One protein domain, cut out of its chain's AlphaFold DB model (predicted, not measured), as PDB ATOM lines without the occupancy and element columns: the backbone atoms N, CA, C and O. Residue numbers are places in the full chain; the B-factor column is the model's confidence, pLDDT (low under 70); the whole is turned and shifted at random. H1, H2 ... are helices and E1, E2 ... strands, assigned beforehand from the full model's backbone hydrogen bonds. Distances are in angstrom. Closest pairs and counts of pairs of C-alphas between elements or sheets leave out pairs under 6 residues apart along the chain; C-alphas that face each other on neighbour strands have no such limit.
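This is residues 21 to 117 of the 162 residues of an uncharacterized protein of Fibularhizoctonia sp. CBS 109695 (UniProt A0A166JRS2). A long two-stranded hairpin, E1 and E2, runs through the middle of a loose model; H1 and H2 lie beyond the end where E1 begins and E2 ends, and residues 21 to 26 of H1 stick out. A long stretch without named elements, residues 73 to 111, leads from H2 to small H3, far from both other helices. The 97 printed residues run H1, E1, E2, H2, H3, mixed in class, with 43 in named elements; the radius of gyration of the C-alphas is 16.5 A, the spans 46 by 38 by 21 A.

Find C-alpha 21 at (-12.321, 8.270, 37.215), where H1, residues 21 to 29, begins. E1, residues 32 to 39, spans 22.6 A; E2, 45 to 52, 22.5 A; H2, 60 to 72, 18.6 A. H3, 112 to 116, ends at C-alpha 116 (-34.009, 30.016, 10.185).

E1 and E2 are antiparallel, at 158 degrees; look for N 34 and O 50, 2.8 A apart. In H1, H2 and H3 every O i to N i+4 pair is within hydrogen-bond range. The three helices are apart.

The C-alphas farthest apart, Asp 21 and Pro 110, are 48.5 A apart. The printed part has no cut; the H2 to H3 link is long. Confidence is under 70 at, among others, residues 76 to 84.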
ATOM      1  N   ASP A  21     -11.194   7.751  36.438       80.31
ATOM      2  CA  ASP A  21     -12.321   8.270  37.215       80.31
ATOM      3  C   ASP A  21     -12.218   9.785  37.464       80.31
ATOM      4  O   ASP A  21     -13.227  10.492  37.406       80.31
ATOM      5  N   ASP A  22     -11.008  10.302  37.685       81.31
ATOM      6  CA  ASP A  22     -10.765  11.733  37.889       81.31
ATOM      7  C   ASP A  22     -10.949  12.509  36.578       81.31
ATOM      8  O   ASP A  22     -11.531  13.596  36.570       81.31
ATOM      9  N   GLU A  23     -10.538  11.916  35.453       78.44
ATOM     10  CA  GLU A  23     -10.775  12.468  34.116       78.44
ATOM     11  C   GLU A  23     -12.278  12.542  33.806       78.44
ATOM     12  O   GLU A  23     -12.783  13.573  33.352       78.44
ATOM     13  N   VAL A  24     -13.033  11.488  34.134       78.56
ATOM     14  CA  VAL A  24     -14.496  11.479  34.004       78.56
ATOM     15  C   VAL A  24     -15.130  12.566  34.868       78.56
ATOM     16  O   VAL A  24     -16.021  13.269  34.391       78.56
ATOM     17  N   LEU A  25     -14.691  12.741  36.115       79.19
ATOM     18  CA  LEU A  25     -15.217  13.785  36.998       79.19
ATOM     19  C   LEU A  25     -14.923  15.193  36.472       79.19
ATOM     20  O   LEU A  25     -15.801  16.053  36.535       79.19
ATOM     21  N   LEU A  26     -13.734  15.418  35.915       79.50
ATOM     22  CA  LEU A  26     -13.364  16.691  35.303       79.50
ATOM     23  C   LEU A  26     -14.248  17.004  34.088       79.50
ATOM     24  O   LEU A  26     -14.796  18.101  33.978       79.50
ATOM     25  N   ILE A  27     -14.449  16.016  33.211       77.38
ATOM     26  CA  ILE A  27     -15.324  16.140  32.041       77.38
ATOM     27  C   ILE A  27     -16.768  16.404  32.487       77.38
ATOM     28  O   ILE A  27     -17.404  17.346  32.015       77.38
ATOM     29  N   LEU A  28     -17.291  15.617  33.432       79.62
ATOM     30  CA  LEU A  28     -18.652  15.782  33.948       79.62
ATOM     31  C   LEU A  28     -18.845  17.097  34.711       79.62
ATOM     32  O   LEU A  28     -19.957  17.621  34.717       79.62
ATOM     33  N   GLY A  29     -17.792  17.663  35.302       80.12
ATOM     34  CA  GLY A  29     -17.825  18.986  35.927       80.12
ATOM     35  C   GLY A  29     -18.220  20.102  34.954       80.12
ATOM     36  O   GLY A  29     -18.830  21.087  35.365       80.12
ATOM     37  N   ASN A  30     -17.956  19.912  33.659       82.25
ATOM     38  CA  ASN A  30     -18.314  20.854  32.602       82.25
ATOM     39  C   ASN A  30     -19.670  20.550  31.941       82.25
ATOM     40  O   ASN A  30     -20.065  21.233  30.995       82.25
ATOM     41  N   LEU A  31     -20.394  19.530  32.412       84.94
ATOM     42  CA  LEU A  31     -21.708  19.174  31.890       84.94
ATOM     43  C   LEU A  31     -22.762  20.206  32.322       84.94
ATOM     44  O   LEU A  31     -23.150  20.278  33.487       84.94
ATOM     45  N   GLU A  32     -23.309  20.949  31.367       87.69
ATOM     46  CA  GLU A  32     -24.469  21.809  31.578       87.69
ATOM     47  C   GLU A  32     -25.760  21.068  31.190       87.69
ATOM     48  O   GLU A  32     -25.897  20.529  30.092       87.69
ATOM     49  N   ILE A  33     -26.756  21.068  32.081       85.25
ATOM     50  CA  ILE A  33     -28.062  20.438  31.843       85.25
ATOM     51  C   ILE A  33     -29.153  21.509  31.841       85.25
ATOM     52  O   ILE A  33     -29.401  22.168  32.849       85.25
ATOM     53  N   LYS A  34     -29.871  21.636  30.722       86.00
ATOM     54  CA  LYS A  34     -31.026  22.527  30.571       86.00
ATOM     55  C   LYS A  34     -32.317  21.725  30.455       86.00
ATOM     56  O   LYS A  34     -32.521  20.968  29.509       86.00
ATOM     57  N   VAL A  35     -33.229  21.923  31.406       85.88
ATOM     58  CA  VAL A  35     -34.561  21.301  31.386       85.88
ATOM     59  C   VAL A  35     -35.575  22.271  30.791       85.88
ATOM     60  O   VAL A  35     -35.870  23.320  31.361       85.88
ATOM     61  N   ILE A  36     -36.156  21.892  29.659       86.06
ATOM     62  CA  ILE A  36     -37.089  22.713  28.893       86.06
ATOM     63  C   ILE A  36     -38.477  22.093  28.990       86.06
ATOM     64  O   ILE A  36     -38.755  21.012  28.466       86.06
ATOM     65  N   LYS A  37     -39.383  22.808  29.655       81.81
ATOM     66  CA  LYS A  37     -40.794  22.428  29.727       81.81
ATOM     67  C   LYS A  37     -41.477  22.843  28.432       81.81
ATOM     68  O   LYS A  37     -41.586  24.033  28.137       81.81
ATOM     69  N   THR A  38     -41.951  21.873  27.665       76.25
ATOM     70  CA  THR A  38     -42.671  22.120  26.417       76.25
ATOM     71  C   THR A  38     -44.052  21.487  26.470       76.25
ATOM     72  O   THR A  38     -44.353  20.632  27.308       76.25
ATOM     73  N   LYS A  39     -44.937  21.952  25.591       72.94
ATOM     74  CA  LYS A  39     -46.238  21.328  25.364       72.94
ATOM     75  C   LYS A  39     -46.130  20.526  24.074       72.94
ATOM     76  O   LYS A  39     -45.794  21.092  23.037       72.94
ATOM     77  N   VAL A  40     -46.394  19.228  24.144       68.44
ATOM     78  CA  VAL A  40     -46.545  18.370  22.961       68.44
ATOM     79  C   VAL A  40     -48.010  18.343  22.518       68.44
ATOM     80  O   VAL A  40     -48.901  18.819  23.232       68.44
ATOM     81  N   ALA A  41     -48.262  17.825  21.314       61.91
ATOM     82  CA  ALA A  41     -49.607  17.686  20.762       61.91
ATOM     83  C   ALA A  41     -50.558  17.001  21.766       61.91
ATOM     84  O   ALA A  41     -50.174  16.060  22.461       61.91
ATOM     85  N   GLY A  42     -51.790  17.507  21.870       69.06
ATOM     86  CA  GLY A  42     -52.759  17.054  22.878       69.06
ATOM     87  C   GLY A  42     -52.595  17.699  24.262       69.06
ATOM     88  O   GLY A  42     -53.081  17.148  25.242       69.06
ATOM     89  N   ALA A  43     -51.905  18.843  24.359       62.59
ATOM     90  CA  ALA A  43     -51.714  19.637  25.584       62.59
ATOM     91  C   ALA A  43     -50.968  18.931  26.734       62.59
ATOM     92  O   ALA A  43     -50.875  19.468  27.841       62.59
ATOM     93  N   ARG A  44     -50.375  17.762  26.477       71.00
ATOM     94  CA  ARG A  44     -49.539  17.063  27.450       71.00
ATOM     95  C   ARG A  44     -48.224  17.824  27.633       71.00
ATOM     96  O   ARG A  44     -47.596  18.252  26.665       71.00
ATOM     97  N   GLN A  45     -47.808  18.008  28.883       67.56
ATOM     98  CA  GLN A  45     -46.488  18.557  29.178       67.56
ATOM     99  C   GLN A  45     -45.427  17.494  28.887       67.56
ATOM    100  O   GLN A  45     -45.547  16.354  29.335       67.56
ATOM    101  N   ALA A  46     -44.398  17.875  28.138       70.50
ATOM    102  CA  ALA A  46     -43.191  17.089  27.954       70.50
ATOM    103  C   ALA A  46     -42.012  17.869  28.540       70.50
ATOM    104  O   ALA A  46     -41.816  19.047  28.234       70.50
ATOM    105  N   ALA A  47     -41.227  17.216  29.391       72.00
ATOM    106  CA  ALA A  47     -39.927  17.731  29.788       72.00
ATOM    107  C   ALA A  47     -38.910  17.264  28.745       72.00
ATOM    108  O   ALA A  47     -38.708  16.064  28.572       72.00
ATOM    109  N   ASN A  48     -38.310  18.212  28.035       79.44
ATOM    110  CA  ASN A  48     -37.128  17.949  27.228       79.44
ATOM    111  C   ASN A  48     -35.906  18.292  28.071       79.44
ATOM    112  O   ASN A  48     -35.942  19.243  28.853       79.44
ATOM    113  N   VAL A  49     -34.842  17.517  27.924       81.44
ATOM    114  CA  VAL A  49     -33.582  17.750  28.624       81.44
ATOM    115  C   VAL A  49     -32.504  17.876  27.567       81.44
ATOM    116  O   VAL A  49     -32.249  16.925  26.832       81.44
ATOM    117  N   ASN A  50     -31.901  19.055  27.487       86.44
ATOM    118  CA  ASN A  50     -30.708  19.283  26.692       86.44
ATOM    119  C   ASN A  50     -29.498  19.157  27.611       86.44
ATOM    120  O   ASN A  50     -29.493  19.692  28.720       86.44
ATOM    121  N   MET A  51     -28.493  18.423  27.155       83.44
ATOM    122  CA  MET A  51     -27.235  18.223  27.861       83.44
ATOM    123  C   MET A  51     -26.126  18.779  26.977       83.44
ATOM    124  O   MET A  51     -26.051  18.435  25.795       83.44
ATOM    125  N   TYR A  52     -25.302  19.648  27.541       85.94
ATOM    126  CA  TYR A  52     -24.207  20.323  26.869       85.94
ATOM    127  C   TYR A  52     -22.916  19.938  27.553       85.94
ATOM    128  O   TYR A  52     -22.758  20.139  28.750       85.94
ATOM    129  N   LEU A  53     -21.996  19.393  26.775       83.25
ATOM    130  CA  LEU A  53     -20.663  19.072  27.238       83.25
ATOM    131  C   LEU A  53     -19.689  19.797  26.306       83.25
ATOM    132  O   LEU A  53     -19.655  19.461  25.118       83.25
ATOM    133  N   PRO A  54     -18.966  20.824  26.783       79.62
ATOM    134  CA  PRO A  54     -17.929  21.453  25.988       79.62
ATOM    135  C   PRO A  54     -16.796  20.441  25.834       79.62
ATOM    136  O   PRO A  54     -16.138  20.062  26.799       79.62
ATOM    137  N   LEU A  55     -16.626  19.958  24.609       74.19
ATOM    138  CA  LEU A  55     -15.563  19.039  24.243       74.19
ATOM    139  C   LEU A  55     -14.579  19.793  23.363       74.19
ATOM    140  O   LEU A  55     -14.929  20.221  22.260       74.19
ATOM    141  N   GLU A  56     -13.347  19.931  23.835       72.38
ATOM    142  CA  GLU A  56     -12.232  20.378  23.007       72.38
ATOM    143  C   GLU A  56     -11.768  19.200  22.141       72.38
ATOM    144  O   GLU A  56     -10.770  18.536  22.403       72.38
ATOM    145  N   CYS A  57     -12.551  18.874  21.110       64.50
ATOM    146  CA  CYS A  57     -12.156  17.868  20.130       64.50
ATOM    147  C   CYS A  57     -11.203  18.503  19.113       64.50
ATOM    148  O   CYS A  57     -11.649  19.171  18.183       64.50
ATOM    149  N   LEU A  58      -9.900  18.267  19.275       65.19
ATOM    150  CA  LEU A  58      -8.891  18.631  18.270       65.19
ATOM    151  C   LEU A  58      -8.901  17.681  17.055       65.19
ATOM    152  O   LEU A  58      -8.442  18.057  15.982       65.19
ATOM    153  N   ASP A  59      -9.443  16.470  17.219       83.38
ATOM    154  CA  ASP A  59      -9.525  15.426  16.193       83.38
ATOM    155  C   ASP A  59     -10.988  15.069  15.864       83.38
ATOM    156  O   ASP A  59     -11.817  14.840  16.754       83.38
ATOM    157  N   GLU A  60     -11.302  14.997  14.567       84.38
ATOM    158  CA  GLU A  60     -12.618  14.607  14.053       84.38
ATOM    159  C   GLU A  60     -12.955  13.148  14.392       84.38
ATOM    160  O   GLU A  60     -14.105  12.838  14.711       84.38
ATOM    161  N   THR A  61     -11.958  12.259  14.406       85.56
ATOM    162  CA  THR A  61     -12.165  10.838  14.727       85.56
ATOM    163  C   THR A  61     -12.606  10.675  16.178       85.56
ATOM    164  O   THR A  61     -13.574   9.969  16.476       85.56
ATOM    165  N   LEU A  62     -11.930  11.372  17.095       79.31
ATOM    166  CA  LEU A  62     -12.310  11.424  18.504       79.31
ATOM    167  C   LEU A  62     -13.736  11.963  18.686       79.31
ATOM    168  O   LEU A  62     -14.528  11.372  19.423       79.31
ATOM    169  N   ARG A  63     -14.090  13.044  17.982       81.06
ATOM    170  CA  ARG A  63     -15.443  13.613  18.010       81.06
ATOM    171  C   ARG A  63     -16.500  12.587  17.604       81.06
ATOM    172  O   ARG A  63     -17.498  12.422  18.309       81.06
ATOM    173  N   ASP A  64     -16.295  11.891  16.493       84.38
ATOM    174  CA  ASP A  64     -17.261  10.918  15.982       84.38
ATOM    175  C   ASP A  64     -17.390   9.699  16.904       84.38
ATOM    176  O   ASP A  64     -18.503   9.220  17.146       84.38
ATOM    177  N   ASN A  65     -16.284   9.253  17.503       84.56
ATOM    178  CA  ASN A  65     -16.292   8.196  18.512       84.56
ATOM    179  C   ASN A  65     -17.114   8.589  19.747       84.56
ATOM    180  O   ASN A  65     -17.928   7.792  20.222       84.56
ATOM    181  N   ILE A  66     -16.962   9.825  20.234       80.69
ATOM    182  CA  ILE A  66     -17.742  10.335  21.367       80.69
ATOM    183  C   ILE A  66     -19.229  10.412  21.006       80.69
ATOM    184  O   ILE A  66     -20.070   9.922  21.762       80.69
ATOM    185  N   LEU A  67     -19.578  10.956  19.836       81.62
ATOM    186  CA  LEU A  67     -20.971  11.018  19.380       81.62
ATOM    187  C   LEU A  67     -21.591   9.620  19.245       81.62
ATOM    188  O   LEU A  67     -22.731   9.401  19.663       81.62
ATOM    189  N   ALA A  68     -20.838   8.658  18.707       84.69
ATOM    190  CA  ALA A  68     -21.273   7.273  18.584       84.69
ATOM    191  C   ALA A  68     -21.452   6.595  19.950       84.69
ATOM    192  O   ALA A  68     -22.380   5.799  20.117       84.69
ATOM    193  N   ALA A  69     -20.590   6.895  20.925       83.25
ATOM    194  CA  ALA A  69     -20.713   6.400  22.292       83.25
ATOM    195  C   ALA A  69     -21.958   6.983  22.976       83.25
ATOM    196  O   ALA A  69     -22.810   6.221  23.438       83.25
ATOM    197  N   LEU A  70     -22.124   8.310  22.952       79.31
ATOM    198  CA  LEU A  70     -23.271   9.011  23.539       79.31
ATOM    199  C   LEU A  70     -24.603   8.558  22.928       79.31
ATOM    200  O   LEU A  70     -25.566   8.320  23.655       79.31
ATOM    201  N   GLY A  71     -24.653   8.343  21.611       77.25
ATOM    202  CA  GLY A  71     -25.850   7.847  20.925       77.25
ATOM    203  C   GLY A  71     -26.281   6.434  21.342       77.25
ATOM    204  O   GLY A  71     -27.443   6.068  21.163       77.25
ATOM    205  N   LYS A  72     -25.373   5.634  21.917       81.31
ATOM    206  CA  LYS A  72     -25.658   4.280  22.424       81.31
ATOM    207  C   LYS A  72     -26.053   4.267  23.902       81.31
ATOM    208  O   LYS A  72     -26.533   3.233  24.378       81.31
ATOM    209  N   VAL A  73     -25.868   5.374  24.626       75.94
ATOM    210  CA  VAL A  73     -26.193   5.457  26.054       75.94
ATOM    211  C   VAL A  73     -27.700   5.306  26.246       75.94
ATOM    212  O   VAL A  73     -28.509   6.053  25.698       75.94
ATOM    213  N   LYS A  74     -28.074   4.321  27.062       73.88
ATOM    214  CA  LYS A  74     -29.447   4.090  27.511       73.88
ATOM    215  C   LYS A  74     -29.503   4.342  29.005       73.88
ATOM    216  O   LYS A  74     -28.835   3.654  29.770       73.88
ATOM    217  N   PHE A  75     -30.324   5.294  29.421       70.44
ATOM    218  CA  PHE A  75     -30.534   5.586  30.834       70.44
ATOM    219  C   PHE A  75     -31.879   5.032  31.293       70.44
ATOM    220  O   PHE A  75     -32.908   5.155  30.617       70.44
ATOM    221  N   ARG A  76     -31.864   4.392  32.465       66.31
ATOM    222  CA  ARG A  76     -33.086   3.969  33.147       66.31
ATOM    223  C   ARG A  76     -33.730   5.203  33.759       66.31
ATOM    224  O   ARG A  76     -33.104   5.910  34.539       66.31
ATOM    225  N   THR A  77     -34.979   5.461  33.402       67.56
ATOM    226  CA  THR A  77     -35.759   6.542  34.011       67.56
ATOM    227  C   THR A  77     -36.512   6.020  35.235       67.56
ATOM    228  O   THR A  77     -36.858   4.838  35.299       67.56
ATOM    229  N   ALA A  78     -36.805   6.904  36.195       67.56
ATOM    230  CA  ALA A  78     -37.497   6.575  37.449       67.56
ATOM    231  C   ALA A  78     -38.894   5.934  37.266       67.56
ATOM    232  O   ALA A  78     -39.477   5.430  38.220       67.56
ATOM    233  N   HIS A  79     -39.434   5.931  36.043       65.88
ATOM    234  CA  HIS A  79     -40.742   5.370  35.701       65.88
ATOM    235  C   HIS A  79     -40.656   4.164  34.750       65.88
ATOM    236  O   HIS A  79     -41.540   3.973  33.921       65.88
ATOM    237  N   PHE A  80     -39.594   3.354  34.842       54.88
ATOM    238  CA  PHE A  80     -39.404   2.118  34.057       54.88
ATOM    239  C   PHE A  80     -39.318   2.307  32.528       54.88
ATOM    240  O   PHE A  80     -39.331   1.334  31.777       54.88
ATOM    241  N   GLY A  81     -39.174   3.544  32.049       61.91
ATOM    242  CA  GLY A  81     -38.862   3.840  30.652       61.91
ATOM    243  C   GLY A  81     -37.357   3.791  30.378       61.91
ATOM    244  O   GLY A  81     -36.548   4.137  31.244       61.91
ATOM    245  N   THR A  82     -36.982   3.413  29.157       65.62
ATOM    246  CA  THR A  82     -35.630   3.646  28.627       65.62
ATOM    247  C   THR A  82     -35.631   4.998  27.932       65.62
ATOM    248  O   THR A  82     -36.358   5.181  26.957       65.62
ATOM    249  N   GLY A  83     -34.856   5.950  28.444       64.25
ATOM    250  CA  GLY A  83     -34.618   7.191  27.719       64.25
ATOM    251  C   GLY A  83     -33.641   6.950  26.574       64.25
ATOM    252  O   GLY A  83     -32.693   6.174  26.717       64.25
ATOM    253  N   ALA A  84     -33.903   7.578  25.431       65.94
ATOM    254  CA  ALA A  84     -33.027   7.553  24.270       65.94
ATOM    255  C   ALA A  84     -32.404   8.933  24.068       65.94
ATOM    256  O   ALA A  84     -33.033   9.961  24.338       65.94
ATOM    257  N   TYR A  85     -31.171   8.946  23.573       73.38
ATOM    258  CA  TYR A  85     -30.560  10.163  23.072       73.38
ATOM    259  C   TYR A  85     -31.291  10.628  21.805       73.38
ATOM    260  O   TYR A  85     -31.550   9.846  20.887       73.38
ATOM    261  N   HIS A  86     -31.597  11.919  21.750       74.50
ATOM    262  CA  HIS A  86     -32.136  12.588  20.573       74.50
ATOM    263  C   HIS A  86     -31.297  13.833  20.293       74.50
ATOM    264  O   HIS A  86     -30.697  14.395  21.210       74.50
ATOM    265  N   ALA A  87     -31.283  14.293  19.038       71.88
ATOM    266  CA  ALA A  87     -30.819  15.642  18.735       71.88
ATOM    267  C   ALA A  87     -31.677  16.596  19.578       71.88
ATOM    268  O   ALA A  87     -32.889  16.638  19.374       71.88
ATOM    269  N   GLY A  88     -31.072  17.231  20.588       77.50
ATOM    270  CA  GLY A  88     -31.770  17.949  21.657       77.50
ATOM    271  C   GLY A  88     -32.875  18.888  21.169       77.50
ATOM    272  O   GLY A  88     -32.918  19.305  20.008       77.50
ATOM    273  N   TRP A  89     -33.793  19.229  22.068       85.00
ATOM    274  CA  TRP A  89     -34.908  20.103  21.735       85.00
ATOM    275  C   TRP A  89     -34.393  21.479  21.303       85.00
ATOM    276  O   TRP A  89     -33.557  22.069  21.975       85.00
ATOM    277  N   LYS A  90     -34.913  22.014  20.197       85.31
ATOM    278  CA  LYS A  90     -34.581  23.362  19.718       85.31
ATOM    279  C   LYS A  90     -35.852  24.157  19.494       85.31
ATOM    280  O   LYS A  90     -36.855  23.611  19.028       85.31
ATOM    281  N   CYS A  91     -35.796  25.462  19.752       83.88
ATOM    282  CA  CYS A  91     -36.900  26.341  19.400       83.88
ATOM    283  C   CYS A  91     -37.178  26.274  17.894       83.88
ATOM    284  O   CYS A  91     -36.280  26.471  17.079       83.88
ATOM    285  N   SER A  92     -38.441  26.073  17.516       79.75
ATOM    286  CA  SER A  92     -38.856  26.060  16.112       79.75
ATOM    287  C   SER A  92     -38.704  27.414  15.412       79.75
ATOM    288  O   SER A  92     -38.538  27.435  14.197       79.75
ATOM    289  N   GLY A  93     -38.759  28.521  16.161       79.88
ATOM    290  CA  GLY A  93     -38.584  29.879  15.646       79.88
ATOM    291  C   GLY A  93     -37.115  30.237  15.462       79.88
ATOM    292  O   GLY A  93     -36.654  30.414  14.337       79.88
ATOM    293  N   CYS A  94     -36.355  30.320  16.562       84.19
ATOM    294  CA  CYS A  94     -34.974  30.792  16.473       84.19
ATOM    295  C   CYS A  94     -33.932  29.714  16.192       84.19
ATOM    296  O   CYS A  94     -32.854  30.054  15.721       84.19
ATOM    297  N   ARG A  95     -34.213  28.448  16.523       82.81
ATOM    298  CA  ARG A  95     -33.289  27.300  16.426       82.81
ATOM    299  C   ARG A  95     -31.932  27.451  17.134       82.81
ATOM    300  O   ARG A  95     -31.112  26.544  17.015       82.81
ATOM    301  N   GLY A  96     -31.703  28.544  17.862       77.12
ATOM    302  CA  GLY A  96     -30.398  28.895  18.429       77.12
ATOM    303  C   GLY A  96     -30.344  28.965  19.954       77.12
ATOM    304  O   GLY A  96     -29.273  28.786  20.516       77.12
ATOM    305  N   THR A  97     -31.469  29.199  20.637       83.75
ATOM    306  CA  THR A  97     -31.511  29.255  22.109       83.75
ATOM    307  C   THR A  97     -32.557  28.316  22.688       83.75
ATOM    308  O   THR A  97     -33.623  28.083  22.107       83.75
ATOM    309  N   ASP A  98     -32.234  27.796  23.866       86.88
ATOM    310  CA  ASP A  98     -33.090  26.912  24.643       86.88
ATOM    311  C   ASP A  98     -34.110  27.717  25.436       86.88
ATOM    312  O   ASP A  98     -33.810  28.282  26.486       86.88
ATOM    313  N   HIS A  99     -35.341  27.767  24.942       83.00
ATOM    314  CA  HIS A  99     -36.452  28.414  25.631       83.00
ATOM    315  C   HIS A  99     -37.776  27.767  25.212       83.00
ATOM    316  O   HIS A  99     -37.892  27.331  24.074       83.00
ATOM    317  N   PRO A 100     -38.825  27.736  26.046       78.69
ATOM    318  CA  PRO A 100     -40.129  27.220  25.634       78.69
ATOM    319  C   PRO A 100     -40.696  27.941  24.399       78.69
ATOM    320  O   PRO A 100     -40.475  29.140  24.190       78.69
ATOM    321  N   SER A 101     -41.483  27.224  23.592       70.06
ATOM    322  CA  SER A 101     -42.224  27.820  22.474       70.06
ATOM    323  C   SER A 101     -43.098  28.982  22.961       70.06
ATOM    324  O   SER A 101     -43.852  28.833  23.920       70.06
ATOM    325  N   GLY A 102     -42.999  30.136  22.296       73.06
ATOM    326  CA  GLY A 102     -43.714  31.365  22.667       73.06
ATOM    327  C   GLY A 102     -42.896  32.367  23.493       73.06
ATOM    328  O   GLY A 102     -43.253  33.538  23.505       73.06
ATOM    329  N   LEU A 103     -41.774  31.948  24.089       83.19
ATOM    330  CA  LEU A 103     -40.833  32.817  24.817       83.19
ATOM    331  C   LEU A 103     -39.549  33.072  24.014       83.19
ATOM    332  O   LEU A 103     -38.456  33.126  24.565       83.19
ATOM    333  N   CYS A 104     -39.678  33.158  22.689       85.50
ATOM    334  CA  CYS A 104     -38.535  33.352  21.804       85.50
ATOM    335  C   CYS A 104     -37.994  34.781  21.908       85.50
ATOM    336  O   CYS A 104     -38.725  35.695  21.522       85.50
ATOM    337  N   PRO A 105     -36.729  34.986  22.332       85.88
ATOM    338  CA  PRO A 105     -36.150  36.327  22.410       85.88
ATOM    339  C   PRO A 105     -35.944  36.941  21.020       85.88
ATOM    340  O   PRO A 105     -35.898  38.154  20.871       85.88
ATOM    341  N   TYR A 106     -35.892  36.108  19.978       85.62
ATOM    342  CA  TYR A 106     -35.709  36.538  18.592       85.62
ATOM    343  C   TYR A 106     -37.026  36.705  17.826       85.62
ATOM    344  O   TYR A 106     -37.013  36.820  16.604       85.62
ATOM    345  N   ARG A 107     -38.182  36.684  18.506       79.06
ATOM    346  CA  ARG A 107     -39.488  36.789  17.834       79.06
ATOM    347  C   ARG A 107     -39.657  38.116  17.093       79.06
ATOM    348  O   ARG A 107     -40.289  38.141  16.042       79.06
ATOM    349  N   GLU A 108     -39.125  39.187  17.670       82.00
ATOM    350  CA  GLU A 108     -39.289  40.558  17.179       82.00
ATOM    351  C   GLU A 108     -38.150  41.000  16.261       82.00
ATOM    352  O   GLU A 108     -38.250  42.052  15.640       82.00
ATOM    353  N   VAL A 109     -37.087  40.196  16.139       82.00
ATOM    354  CA  VAL A 109     -35.965  40.509  15.254       82.00
ATOM    355  C   VAL A 109     -36.440  40.359  13.806       82.00
ATOM    356  O   VAL A 109     -36.769  39.239  13.385       82.00
ATOM    357  N   PRO A 110     -36.496  41.456  13.024       76.75
ATOM    358  CA  PRO A 110     -36.899  41.393  11.627       76.75
ATOM    359  C   PRO A 110     -35.998  40.420  10.870       76.75
ATOM    360  O   PRO A 110     -34.828  40.278  11.204       76.75
ATOM    361  N   THR A 111     -36.559  39.732   9.875       74.25
ATOM    362  CA  THR A 111     -35.873  38.754   9.005       74.25
ATOM    363  C   THR A 111     -35.288  37.502   9.675       74.25
ATOM    364  O   THR A 111     -34.977  36.551   8.959       74.25
ATOM    365  N   TRP A 112     -35.255  37.398  11.009       74.62
ATOM    366  CA  TRP A 112     -34.699  36.229  11.707       74.62
ATOM    367  C   TRP A 112     -35.365  34.912  11.288       74.62
ATOM    368  O   TRP A 112     -34.695  33.950  10.918       74.62
ATOM    369  N   ASN A 113     -36.701  34.901  11.236       66.44
ATOM    370  CA  ASN A 113     -37.464  33.724  10.816       66.44
ATOM    371  C   ASN A 113     -37.213  33.340   9.348       66.44
ATOM    372  O   ASN A 113     -37.402  32.182   8.994       66.44
ATOM    373  N   HIS A 114     -36.793  34.272   8.486       67.12
ATOM    374  CA  HIS A 114     -36.473  33.965   7.087       67.12
ATOM    375  C   HIS A 114     -35.131  33.242   6.954       67.12
ATOM    376  O   HIS A 114     -34.991  32.390   6.085       67.12
ATOM    377  N   VAL A 115     -34.172  33.544   7.834       66.56
ATOM    378  CA  VAL A 115     -32.867  32.868   7.872       66.56
ATOM    379  C   VAL A 115     -32.995  31.463   8.465       66.56
ATOM    380  O   VAL A 115     -32.322  30.533   8.030       66.56
ATOM    381  N   THR A 116     -33.866  31.289   9.461       65.62
ATOM    382  CA  THR A 116     -34.009  30.016  10.185       65.62
ATOM    383  C   THR A 116     -35.045  29.071   9.580       65.62
ATOM    384  O   THR A 116     -35.031  27.871   9.892       65.62
ATOM    385  N   SER A 117     -35.931  29.572   8.717       61.69
ATOM    386  CA  SER A 117     -36.867  28.735   7.971       61.69
ATOM    387  C   SER A 117     -36.101  27.925   6.928       61.69
ATOM    388  O   SER A 117     -35.343  28.503   6.151       61.69
TER     389      SER A 117